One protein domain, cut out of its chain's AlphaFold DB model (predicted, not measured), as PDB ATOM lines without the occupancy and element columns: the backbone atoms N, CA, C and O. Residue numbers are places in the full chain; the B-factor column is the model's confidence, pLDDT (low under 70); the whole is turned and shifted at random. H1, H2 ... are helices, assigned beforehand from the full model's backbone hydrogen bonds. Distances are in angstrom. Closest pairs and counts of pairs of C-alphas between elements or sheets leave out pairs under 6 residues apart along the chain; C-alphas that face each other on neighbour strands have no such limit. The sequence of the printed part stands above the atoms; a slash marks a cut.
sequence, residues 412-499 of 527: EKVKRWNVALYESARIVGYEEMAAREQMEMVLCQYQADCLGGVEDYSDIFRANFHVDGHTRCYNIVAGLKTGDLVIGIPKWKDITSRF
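AT A GLANCE: This is residues 412 to 499 of the 527 residues of an uncharacterized protein of Phytophthora infestans (strain T30-4) (UniProt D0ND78). H2 makes a V with H1; H4 packs crosswise on H2, H5 runs alongside H1, and H3 sits far out at one end. Look for 88 residues with five named helices, H1 to H5: all helix. The whole is only just compact, close to loose, with a radius of gyration of the C-alphas of 14.5 A and spans of 44 by 25 by 21 A.

HOW THE PARTS SIT: Start at H2, residues 432 to 450: it touches H1, residues 412 to 428, at a steep tilt of 55 degrees, closest C-alphas Ala 425 and Ala 435, 5.0 A. Its residues 441 to 448 alone touch H4, residues 472 to 482, closest C-alphas Cys 444 and Cys 473, 5.1 A. H5, residues 492 to 497, touches H1 at residues 417 to 421 alone, closest C-alphas Trp 417 and Thr 496, 6.6 A. H3, residues 459 to 465, touches no helix. Each helix has every O i to N i+4 pair within hydrogen-bond range.

IN THESE COORDINATES: Find C-alpha 432 at (-40.977, -24.182, 44.277); H2 runs 26.5 A from there. H5 ends at (-37.628, -2.654, 35.466).

THE WHOLE: The printed part has no cut; no printed residue is under 70.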
ATOM      1  N   GLU A 412     -27.010  -6.777  45.999       93.50
ATOM      2  CA  GLU A 412     -28.276  -6.646  46.722       93.50
ATOM      3  C   GLU A 412     -29.460  -6.354  45.793       93.50
ATOM      4  O   GLU A 412     -30.551  -6.906  45.964       93.50
ATOM      5  N   LYS A 413     -29.250  -5.513  44.778       94.25
ATOM      6  CA  LYS A 413     -30.255  -5.194  43.761       94.25
ATOM      7  C   LYS A 413     -30.646  -6.430  42.947       94.25
ATOM      8  O   LYS A 413     -31.840  -6.698  42.804       94.25
ATOM      9  N   VAL A 414     -29.672  -7.208  42.466       95.69
ATOM     10  CA  VAL A 414     -29.932  -8.449  41.716       95.69
ATOM     11  C   VAL A 414     -30.544  -9.526  42.613       95.69
ATOM     12  O   VAL A 414     -31.480 -10.201  42.187       95.69
ATOM     13  N   LYS A 415     -30.114  -9.647  43.874       95.50
ATOM     14  CA  LYS A 415     -30.731 -10.556  44.852       95.50
ATOM     15  C   LYS A 415     -32.221 -10.265  45.024       95.50
ATOM     16  O   LYS A 415     -33.047 -11.155  44.844       95.50
ATOM     17  N   ARG A 416     -32.583  -9.009  45.307       95.50
ATOM     18  CA  ARG A 416     -33.990  -8.601  45.480       95.50
ATOM     19  C   ARG A 416     -34.813  -8.784  44.207       95.50
ATOM     20  O   ARG A 416     -35.978  -9.154  44.300       95.50
ATOM     21  N   TRP A 417     -34.213  -8.563  43.040       97.19
ATOM     22  CA  TRP A 417     -34.857  -8.832  41.755       97.19
ATOM     23  C   TRP A 417     -35.228 -10.312  41.595       97.19
ATOM     24  O   TRP A 417     -36.376 -10.619  41.278       97.19
ATOM     25  N   ASN A 418     -34.291 -11.220  41.879       97.81
ATOM     26  CA  ASN A 418     -34.519 -12.666  41.813       97.81
ATOM     27  C   ASN A 418     -35.620 -13.099  42.791       97.81
ATOM     28  O   ASN A 418     -36.553 -13.792  42.396       97.81
ATOM     29  N   VAL A 419     -35.564 -12.603  44.033       97.31
ATOM     30  CA  VAL A 419     -36.602 -12.852  45.047       97.31
ATOM     31  C   VAL A 419     -37.967 -12.365  44.570       97.31
ATOM     32  O   VAL A 419     -38.933 -13.116  44.617       97.31
ATOM     33  N   ALA A 420     -38.064 -11.142  44.042       97.81
ATOM     34  CA  ALA A 420     -39.332 -10.604  43.560       97.81
ATOM     35  C   ALA A 420     -39.942 -11.453  42.433       97.81
ATOM     36  O   ALA A 420     -41.155 -11.659  42.417       97.81
ATOM     37  N   LEU A 421     -39.122 -11.958  41.507       98.31
ATOM     38  CA  LEU A 421     -39.582 -12.844  40.437       98.31
ATOM     39  C   LEU A 421     -40.034 -14.204  40.973       98.31
ATOM     40  O   LEU A 421     -41.126 -14.650  40.625       98.31
ATOM     41  N   TYR A 422     -39.232 -14.827  41.840       98.06
ATOM     42  CA  TYR A 422     -39.571 -16.103  42.465       98.06
ATOM     43  C   TYR A 422     -40.894 -16.011  43.232       98.06
ATOM     44  O   TYR A 422     -41.810 -16.790  42.978       98.06
ATOM     45  N   GLU A 423     -41.043 -15.020  44.116       97.31
ATOM     46  CA  GLU A 423     -42.270 -14.858  44.902       97.31
ATOM     47  C   GLU A 423     -43.473 -14.519  44.021       97.31
ATOM     48  O   GLU A 423     -44.574 -15.005  44.264       97.31
ATOM     49  N   SER A 424     -43.277 -13.741  42.952       98.06
ATOM     50  CA  SER A 424     -44.353 -13.474  41.993       98.06
ATOM     51  C   SER A 424     -44.817 -14.755  41.300       98.06
ATOM     52  O   SER A 424     -46.018 -14.937  41.113       98.06
ATOM     53  N   ALA A 425     -43.902 -15.670  40.967       98.19
ATOM     54  CA  ALA A 425     -44.270 -16.985  40.450       98.19
ATOM     55  C   ALA A 425     -45.018 -17.823  41.503       98.19
ATOM     56  O   ALA A 425     -46.041 -18.430  41.186       98.19
ATOM     57  N   ARG A 426     -44.572 -17.809  42.769       97.75
ATOM     58  CA  ARG A 426     -45.261 -18.506  43.872       97.75
ATOM     59  C   ARG A 426     -46.687 -17.991  44.080       97.75
ATOM     60  O   ARG A 426     -47.595 -18.803  44.210       97.75
ATOM     61  N   ILE A 427     -46.899 -16.672  44.042       96.94
ATOM     62  CA  ILE A 427     -48.226 -16.036  44.172       96.94
ATOM     63  C   ILE A 427     -49.182 -16.481  43.059       96.94
ATOM     64  O   ILE A 427     -50.377 -16.638  43.293       96.94
ATOM     65  N   VAL A 428     -48.661 -16.697  41.850       95.94
ATOM     66  CA  VAL A 428     -49.440 -17.152  40.684       95.94
ATOM     67  C   VAL A 428     -49.772 -18.651  40.762       95.94
ATOM     68  O   VAL A 428     -50.628 -19.123  40.021       95.94
ATOM     69  N   GLY A 429     -49.150 -19.390  41.686       97.50
ATOM     70  CA  GLY A 429     -49.448 -20.796  41.964       97.50
ATOM     71  C   GLY A 429     -48.373 -21.787  41.512       97.50
ATOM     72  O   GLY A 429     -48.565 -22.987  41.675       97.50
ATOM     73  N   TYR A 430     -47.234 -21.330  40.979       97.88
ATOM     74  CA  TYR A 430     -46.132 -22.227  40.612       97.88
ATOM     75  C   TYR A 430     -45.491 -22.843  41.850       97.88
ATOM     76  O   TYR A 430     -45.125 -22.097  42.753       97.88
ATOM     77  N   GLU A 431     -45.288 -24.162  41.878       96.94
ATOM     78  CA  GLU A 431     -44.512 -24.863  42.915       96.94
ATOM     79  C   GLU A 431     -43.048 -24.400  42.977       96.94
ATOM     80  O   GLU A 431     -42.569 -23.714  42.081       96.94
ATOM     81  N   GLU A 432     -42.309 -24.752  44.032       93.94
ATOM     82  CA  GLU A 432     -40.977 -24.182  44.277       93.94
ATOM     83  C   GLU A 432     -39.983 -24.370  43.124       93.94
ATOM     84  O   GLU A 432     -39.249 -23.435  42.807       93.94
ATOM     85  N   MET A 433     -39.942 -25.558  42.512       93.69
ATOM     86  CA  MET A 433     -39.058 -25.837  41.374       93.69
ATOM     87  C   MET A 433     -39.485 -25.024  40.150       93.69
ATOM     88  O   MET A 433     -38.683 -24.262  39.609       93.69
ATOM     89  N   ALA A 434     -40.770 -25.089  39.796       96.69
ATOM     90  CA  ALA A 434     -41.327 -24.354  38.667       96.69
ATOM     91  C   ALA A 434     -41.206 -22.828  38.844       96.69
ATOM     92  O   ALA A 434     -40.946 -22.106  37.889       96.69
ATOM     93  N   ALA A 435     -41.309 -22.309  40.069       97.62
ATOM     94  CA  ALA A 435     -41.105 -20.893  40.367       97.62
ATOM     95  C   ALA A 435     -39.657 -20.443  40.099       97.62
ATOM     96  O   ALA A 435     -39.439 -19.328  39.622       97.62
ATOM     97  N   ARG A 436     -38.659 -21.303  40.356       96.31
ATOM     98  CA  ARG A 436     -37.257 -21.020  39.995       96.31
ATOM     99  C   ARG A 436     -37.035 -21.074  38.492       96.31
ATOM    100  O   ARG A 436     -36.294 -20.246  37.977       96.31
ATOM    101  N   GLU A 437     -37.676 -22.009  37.798       96.69
ATOM    102  CA  GLU A 437     -37.633 -22.084  36.333       96.69
ATOM    103  C   GLU A 437     -38.257 -20.830  35.708       96.69
ATOM    104  O   GLU A 437     -37.644 -20.202  34.853       96.69
ATOM    105  N   GLN A 438     -39.419 -20.388  36.200       98.25
ATOM    106  CA  GLN A 438     -40.068 -19.140  35.781       98.25
ATOM    107  C   GLN A 438     -39.180 -17.911  36.011       98.25
ATOM    108  O   GLN A 438     -39.051 -17.059  35.131       98.25
ATOM    109  N   MET A 439     -38.531 -17.830  37.176       98.25
ATOM    110  CA  MET A 439     -37.542 -16.794  37.464       98.25
ATOM    111  C   MET A 439     -36.371 -16.855  36.471       98.25
ATOM    112  O   MET A 439     -36.036 -15.833  35.881       98.25
ATOM    113  N   GLU A 440     -35.763 -18.023  36.255       97.81
ATOM    114  CA  GLU A 440     -34.626 -18.178  35.340       97.81
ATOM    115  C   GLU A 440     -34.993 -17.827  33.890       97.81
ATOM    116  O   GLU A 440     -34.230 -17.130  33.222       97.81
ATOM    117  N   MET A 441     -36.190 -18.206  33.430       98.56
ATOM    118  CA  MET A 441     -36.706 -17.804  32.118       98.56
ATOM    119  C   MET A 441     -36.750 -16.286  31.956       98.56
ATOM    120  O   MET A 441     -36.327 -15.763  30.924       98.56
ATOM    121  N   VAL A 442     -37.186 -15.559  32.988       98.56
ATOM    122  CA  VAL A 442     -37.148 -14.092  32.985       98.56
ATOM    123  C   VAL A 442     -35.716 -13.559  32.917       98.56
ATOM    124  O   VAL A 442     -35.469 -12.607  32.178       98.56
ATOM    125  N   LEU A 443     -34.768 -14.147  33.655       97.88
ATOM    126  CA  LEU A 443     -33.368 -13.703  33.642       97.88
ATOM    127  C   LEU A 443     -32.725 -13.900  32.264       97.88
ATOM    128  O   LEU A 443     -32.097 -12.978  31.747       97.88
ATOM    129  N   CYS A 444     -32.926 -15.063  31.638       98.12
ATOM    130  CA  CYS A 444     -32.409 -15.334  30.298       98.12
ATOM    131  C   CYS A 444     -33.110 -14.479  29.228       98.12
ATOM    132  O   CYS A 444     -32.456 -13.987  28.309       98.12
ATOM    133  N   GLN A 445     -34.414 -14.212  29.363       98.12
ATOM    134  CA  GLN A 445     -35.097 -13.287  28.457       98.12
ATOM    135  C   GLN A 445     -34.623 -11.841  28.652       98.12
ATOM    136  O   GLN A 445     -34.451 -11.117  27.677       98.12
ATOM    137  N   TYR A 446     -34.353 -11.408  29.887       97.88
ATOM    138  CA  TYR A 446     -33.726 -10.112  30.158       97.88
ATOM    139  C   TYR A 446     -32.323 -10.022  29.550       97.88
ATOM    140  O   TYR A 446     -31.988  -9.006  28.942       97.88
ATOM    141  N   GLN A 447     -31.520 -11.083  29.653       96.56
ATOM    142  CA  GLN A 447     -30.226 -11.163  28.981       96.56
ATOM    143  C   GLN A 447     -30.385 -10.920  27.469       96.56
ATOM    144  O   GLN A 447     -29.692 -10.074  26.899       96.56
ATOM    145  N   ALA A 448     -31.351 -11.598  26.841       96.75
ATOM    146  CA  ALA A 448     -31.638 -11.446  25.419       96.75
ATOM    147  C   ALA A 448     -32.116 -10.032  25.041       96.75
ATOM    148  O   ALA A 448     -31.574  -9.433  24.113       96.75
ATOM    149  N   ASP A 449     -33.095  -9.491  25.768       96.31
ATOM    150  CA  ASP A 449     -33.765  -8.230  25.425       96.31
ATOM    151  C   ASP A 449     -32.927  -6.992  25.789       96.31
ATOM    152  O   ASP A 449     -33.023  -5.957  25.126       96.31
ATOM    153  N   CYS A 450     -32.134  -7.066  26.862       95.50
ATOM    154  CA  CYS A 450     -31.580  -5.884  27.532       95.50
ATOM    155  C   CYS A 450     -30.053  -5.871  27.591       95.50
ATOM    156  O   CYS A 450     -29.457  -4.795  27.650       95.50
ATOM    157  N   LEU A 451     -29.415  -7.044  27.575       94.31
ATOM    158  CA  LEU A 451     -27.964  -7.170  27.704       94.31
ATOM    159  C   LEU A 451     -27.283  -7.618  26.414       94.31
ATOM    160  O   LEU A 451     -26.106  -7.931  26.456       94.31
ATOM    161  N   GLY A 452     -27.964  -7.562  25.268       86.69
ATOM    162  CA  GLY A 452     -27.338  -7.753  23.956       86.69
ATOM    163  C   GLY A 452     -27.390  -9.177  23.406       86.69
ATOM    164  O   GLY A 452     -26.642  -9.467  22.478       86.69
ATOM    165  N   GLY A 453     -28.272 -10.031  23.927       91.62
ATOM    166  CA  GLY A 453     -28.483 -11.378  23.402       91.62
ATOM    167  C   GLY A 453     -28.001 -12.484  24.338       91.62
ATOM    168  O   GLY A 453     -27.362 -12.239  25.362       91.62
ATOM    169  N   VAL A 454     -28.322 -13.718  23.959       92.81
ATOM    170  CA  VAL A 454     -27.779 -14.941  24.559       92.81
ATOM    171  C   VAL A 454     -26.823 -15.577  23.557       92.81
ATOM    172  O   VAL A 454     -27.218 -15.880  22.432       92.81
ATOM    173  N   GLU A 455     -25.560 -15.707  23.946       89.88
ATOM    174  CA  GLU A 455     -24.528 -16.333  23.123       89.88
ATOM    175  C   GLU A 455     -24.517 -17.845  23.368       89.88
ATOM    176  O   GLU A 455     -24.697 -18.311  24.496       89.88
ATOM    177  N   ASP A 456     -24.318 -18.602  22.296       94.12
ATOM    178  CA  ASP A 456     -24.109 -20.043  22.360       94.12
ATOM    179  C   ASP A 456     -22.609 -20.380  22.358       94.12
ATOM    180  O   ASP A 456     -21.758 -19.507  22.164       94.12
ATOM    181  N   TYR A 457     -22.267 -21.653  22.556       94.94
ATOM    182  CA  TYR A 457     -20.894 -22.120  22.427       94.94
ATOM    183  C   TYR A 457     -20.341 -21.824  21.035       94.94
ATOM    184  O   TYR A 457     -20.945 -22.186  20.024       94.94
ATOM    185  N   SER A 458     -19.156 -21.212  21.000       90.69
ATOM    186  CA  SER A 458     -18.447 -20.965  19.747       90.69
ATOM    187  C   SER A 458     -18.055 -22.282  19.072       90.69
ATOM    188  O   SER A 458     -17.752 -23.267  19.748       90.69
ATOM    189  N   ASP A 459     -17.980 -22.284  17.740       90.75
ATOM    190  CA  ASP A 459     -17.568 -23.466  16.968       90.75
ATOM    191  C   ASP A 459     -16.197 -23.998  17.409       90.75
ATOM    192  O   ASP A 459     -15.987 -25.207  17.499       90.75
ATOM    193  N   ILE A 460     -15.276 -23.088  17.749       89.75
ATOM    194  CA  ILE A 460     -13.944 -23.430  18.263       89.75
ATOM    195  C   ILE A 460     -14.065 -24.164  19.601       89.75
ATOM    196  O   ILE A 460     -13.462 -25.222  19.771       89.75
ATOM    197  N   PHE A 461     -14.857 -23.641  20.542       93.44
ATOM    198  CA  PHE A 461     -15.045 -24.289  21.838       93.44
ATOM    199  C   PHE A 461     -15.675 -25.680  21.683       93.44
ATOM    200  O   PHE A 461     -15.169 -26.642  22.256       93.44
ATOM    201  N   ARG A 462     -16.718 -25.814  20.854       94.12
ATOM    202  CA  ARG A 462     -17.379 -27.102  20.571       94.12
ATOM    203  C   ARG A 462     -16.413 -28.136  20.017       94.12
ATOM    204  O   ARG A 462     -16.371 -29.261  20.509       94.12
ATOM    205  N   ALA A 463     -15.631 -27.742  19.014       91.44
ATOM    206  CA  ALA A 463     -14.678 -28.626  18.359       91.44
ATOM    207  C   ALA A 463     -13.610 -29.138  19.335       91.44
ATOM    208  O   ALA A 463     -13.232 -30.306  19.263       91.44
ATOM    209  N   ASN A 464     -13.153 -28.282  20.253       90.81
ATOM    210  CA  ASN A 464     -12.062 -28.609  21.164       90.81
ATOM    211  C   ASN A 464     -12.512 -29.323  22.433       90.81
ATOM    212  O   ASN A 464     -11.863 -30.276  22.836       90.81
ATOM    213  N   PHE A 465     -13.601 -28.881  23.062       90.50
ATOM    214  CA  PHE A 465     -14.107 -29.480  24.299       90.50
ATOM    215  C   PHE A 465     -15.105 -30.613  24.052       90.50
ATOM    216  O   PHE A 465     -15.607 -31.179  25.017       90.50
ATOM    217  N   HIS A 466     -15.402 -30.945  22.790       89.56
ATOM    218  CA  HIS A 466     -16.347 -31.996  22.399       89.56
ATOM    219  C   HIS A 466     -17.707 -31.853  23.097       89.56
ATOM    220  O   HIS A 466     -18.240 -32.813  23.652       89.56
ATOM    221  N   VAL A 467     -18.225 -30.622  23.127       89.06
ATOM    222  CA  VAL A 467     -19.496 -30.290  23.779       89.06
ATOM    223  C   VAL A 467     -20.618 -30.258  22.748       89.06
ATOM    224  O   VAL A 467     -20.639 -29.405  21.855       89.06
ATOM    225  N   ASP A 468     -21.579 -31.155  22.942       83.38
ATOM    226  CA  ASP A 468     -22.863 -31.161  22.246       83.38
ATOM    227  C   ASP A 468     -23.902 -30.308  23.002       83.38
ATOM    228  O   ASP A 468     -23.782 -30.056  24.202       83.38
ATOM    229  N   GLY A 469     -24.954 -29.863  22.311       88.50
ATOM    230  CA  GLY A 469     -26.030 -29.053  22.907       88.50
ATOM    231  C   GLY A 469     -25.707 -27.560  22.962       88.50
ATOM    232  O   GLY A 469     -24.798 -27.107  22.285       88.50
ATOM    233  N   HIS A 470     -26.451 -26.766  23.725       94.50
ATOM    234  CA  HIS A 470     -26.303 -25.301  23.744       94.50
ATOM    235  C   HIS A 470     -26.107 -24.761  25.158       94.50
ATOM    236  O   HIS A 470     -26.400 -25.459  26.135       94.50
ATOM    237  N   THR A 471     -25.665 -23.508  25.267       96.00
ATOM    238  CA  THR A 471     -25.651 -22.795  26.552       96.00
ATOM    239  C   THR A 471     -27.063 -22.732  27.153       96.00
ATOM    240  O   THR A 471     -28.091 -22.829  26.466       96.00
ATOM    241  N   ARG A 472     -27.138 -22.620  28.480       95.19
ATOM    242  CA  ARG A 472     -28.387 -22.768  29.234       95.19
ATOM    243  C   ARG A 472     -29.396 -21.683  28.870       95.19
ATOM    244  O   ARG A 472     -30.544 -21.995  28.551       95.19
ATOM    245  N   CYS A 473     -28.972 -20.421  28.866       96.94
ATOM    246  CA  CYS A 473     -29.852 -19.320  28.498       96.94
ATOM    247  C   CYS A 473     -30.195 -19.312  27.004       96.94
ATOM    248  O   CYS A 473     -31.289 -18.869  26.651       96.94
ATOM    249  N   TYR A 474     -29.322 -19.837  26.135       97.06
ATOM    250  CA  TYR A 474     -29.646 -20.012  24.721       97.06
ATOM    251  C   TYR A 474     -30.825 -20.974  24.533       97.06
ATOM    252  O   TYR A 474     -31.806 -20.606  23.888       97.06
ATOM    253  N   ASN A 475     -30.786 -22.154  25.166       96.69
ATOM    254  CA  ASN A 475     -31.888 -23.124  25.117       96.69
ATOM    255  C   ASN A 475     -33.204 -22.540  25.644       96.69
ATOM    256  O   ASN A 475     -34.250 -22.686  25.013       96.69
ATOM    257  N   ILE A 476     -33.150 -21.844  26.781       97.81
ATOM    258  CA  ILE A 476     -34.332 -21.236  27.396       97.81
ATOM    259  C   ILE A 476     -34.964 -20.197  26.463       97.81
ATOM    260  O   ILE A 476     -36.166 -20.235  26.207       97.81
ATOM    261  N   VAL A 477     -34.166 -19.281  25.913       98.19
ATOM    262  CA  VAL A 477     -34.678 -18.243  25.007       98.19
ATOM    263  C   VAL A 477     -35.155 -18.840  23.683       98.19
ATOM    264  O   VAL A 477     -36.128 -18.343  23.120       98.19
ATOM    265  N   ALA A 478     -34.520 -19.902  23.182       97.81
ATOM    266  CA  ALA A 478     -35.000 -20.623  22.007       97.81
ATOM    267  C   ALA A 478     -36.399 -21.215  22.249       97.81
ATOM    268  O   ALA A 478     -37.299 -20.951  21.455       97.81
ATOM    269  N   GLY A 479     -36.611 -21.898  23.381       98.19
ATOM    270  CA  GLY A 479     -37.924 -22.436  23.761       98.19
ATOM    271  C   GLY A 479     -38.993 -21.355  23.966       98.19
ATOM    272  O   GLY A 479     -40.146 -21.535  23.585       98.19
ATOM    273  N   LEU A 480     -38.619 -20.189  24.506       98.19
ATOM    274  CA  LEU A 480     -39.532 -19.041  24.620       98.19
ATOM    275  C   LEU A 480     -39.923 -18.468  23.248       98.19
ATOM    276  O   LEU A 480     -41.041 -17.984  23.079       98.19
ATOM    277  N   LYS A 481     -39.017 -18.511  22.261       96.88
ATOM    278  CA  LYS A 481     -39.280 -18.041  20.890       96.88
ATOM    279  C   LYS A 481     -40.171 -19.000  20.102       96.88
ATOM    280  O   LYS A 481     -40.984 -18.527  19.313       96.88
ATOM    281  N   THR A 482     -40.009 -20.310  20.284       97.44
ATOM    282  CA  THR A 482     -40.832 -21.337  19.616       97.44
ATOM    283  C   THR A 482     -42.199 -21.513  20.274       97.44
ATOM    284  O   THR A 482     -43.125 -21.987  19.622       97.44
ATOM    285  N   GLY A 483     -42.346 -21.087  21.533       96.31
ATOM    286  CA  GLY A 483     -43.565 -21.252  22.326       96.31
ATOM    287  C   GLY A 483     -43.599 -22.544  23.147       96.31
ATOM    288  O   GLY A 483     -44.594 -22.794  23.824       96.31
ATOM    289  N   ASP A 484     -42.519 -23.332  23.133       97.25
ATOM    290  CA  ASP A 484     -42.367 -24.535  23.964       97.25
ATOM    291  C   ASP A 484     -42.220 -24.189  25.454       97.25
ATOM    292  O   ASP A 484     -42.562 -24.981  26.331       97.25
ATOM    293  N   LEU A 485     -41.720 -22.984  25.746       97.75
ATOM    294  CA  LEU A 485     -41.643 -22.412  27.086       97.75
ATOM    295  C   LEU A 485     -42.480 -21.136  27.170       97.75
ATOM    296  O   LEU A 485     -42.576 -20.366  26.214       97.75
ATOM    297  N   VAL A 486     -43.039 -20.871  28.353       97.25
ATOM    298  CA  VAL A 486     -43.845 -19.673  28.618       97.25
ATOM    299  C   VAL A 486     -43.492 -19.083  29.979       97.25
ATOM    300  O   VAL A 486     -43.512 -19.773  31.003       97.25
ATOM    301  N   ILE A 487     -43.234 -17.772  30.000       98.38
ATOM    302  CA  ILE A 487     -43.151 -16.998  31.241       98.38
ATOM    303  C   ILE A 487     -44.574 -16.680  31.708       98.38
ATOM    304  O   ILE A 487     -45.237 -15.801  31.160       98.38
ATOM    305  N   GLY A 488     -45.030 -17.375  32.745       97.81
ATOM    306  CA  GLY A 488     -46.345 -17.192  33.352       97.81
ATOM    307  C   GLY A 488     -46.401 -16.136  34.453       97.81
ATOM    308  O   GLY A 488     -47.477 -15.897  34.986       97.81
ATOM    309  N   ILE A 489     -45.285 -15.483  34.802       98.06
ATOM    310  CA  ILE A 489     -45.263 -14.386  35.784       98.06
ATOM    311  C   ILE A 489     -45.911 -13.128  35.165       98.06
ATOM    312  O   ILE A 489     -45.329 -12.518  34.258       98.06
ATOM    313  N   PRO A 490     -47.076 -12.657  35.653       96.62
ATOM    314  CA  PRO A 490     -47.719 -11.469  35.111       96.62
ATOM    315  C   PRO A 490     -46.847 -10.231  35.313       96.62
ATOM    316  O   PRO A 490     -46.290 -10.008  36.387       96.62
ATOM    317  N   LYS A 491     -46.761  -9.379  34.283       95.69
ATOM    318  CA  LYS A 491     -46.017  -8.105  34.327       95.69
ATOM    319  C   LYS A 491     -44.542  -8.255  34.742       95.69
ATOM    320  O   LYS A 491     -43.955  -7.316  35.276       95.69
ATOM    321  N   TRP A 492     -43.908  -9.395  34.460       97.31
ATOM    322  CA  TRP A 492     -42.507  -9.648  34.821       97.31
ATOM    323  C   TRP A 492     -41.523  -8.585  34.296       97.31
ATOM    324  O   TRP A 492     -40.532  -8.283  34.964       97.31
ATOM    325  N   LYS A 493     -41.812  -7.954  33.146       97.56
ATOM    326  CA  LYS A 493     -41.035  -6.821  32.603       97.56
ATOM    327  C   LYS A 493     -41.126  -5.573  33.488       97.56
ATOM    328  O   LYS A 493     -40.103  -4.939  33.752       97.56
ATOM    329  N   ASP A 494     -42.319  -5.254  34.002       96.25
ATOM    330  CA  ASP A 494     -42.522  -4.148  34.949       96.25
ATOM    331  C   ASP A 494     -41.828  -4.451  36.289       96.25
ATOM    332  O   ASP A 494     -41.211  -3.561  36.870       96.25
ATOM    333  N   ILE A 495     -41.892  -5.703  36.769       96.88
ATOM    334  CA  ILE A 495     -41.185  -6.141  37.987       96.88
ATOM    335  C   ILE A 495     -39.676  -5.963  37.804       96.88
ATOM    336  O   ILE A 495     -39.031  -5.323  38.628       96.88
ATOM    337  N   THR A 496     -39.126  -6.469  36.700       97.38
ATOM    338  CA  THR A 496     -37.694  -6.393  36.373       97.38
ATOM    339  C   THR A 496     -37.196  -4.952  36.291       97.38
ATOM    340  O   THR A 496     -36.178  -4.613  36.895       97.38
ATOM    341  N   SER A 497     -37.971  -4.073  35.648       96.19
ATOM    342  CA  SER A 497     -37.628  -2.654  35.466       96.19
ATOM    343  C   SER A 497     -37.538  -1.857  36.776       96.19
ATOM    344  O   SER A 497     -37.004  -0.751  36.781       96.19
ATOM    345  N   ARG A 498     -38.044  -2.389  37.900       95.31
ATOM    346  CA  ARG A 498     -37.875  -1.775  39.231       95.31
ATOM    347  C   ARG A 498     -36.475  -1.967  39.804       95.31
ATOM    348  O   ARG A 498     -36.077  -1.208  40.684       95.31
ATOM    349  N   PHE A 499     -35.755  -2.986  39.346       96.06
ATOM    350  CA  PHE A 499     -34.458  -3.356  39.901       96.06
ATOM    351  C   PHE A 499     -33.325  -3.020  38.943       96.06
ATOM    352  O   PHE A 499     -32.355  -2.389  39.359       96.06
TER     353      PHE A 499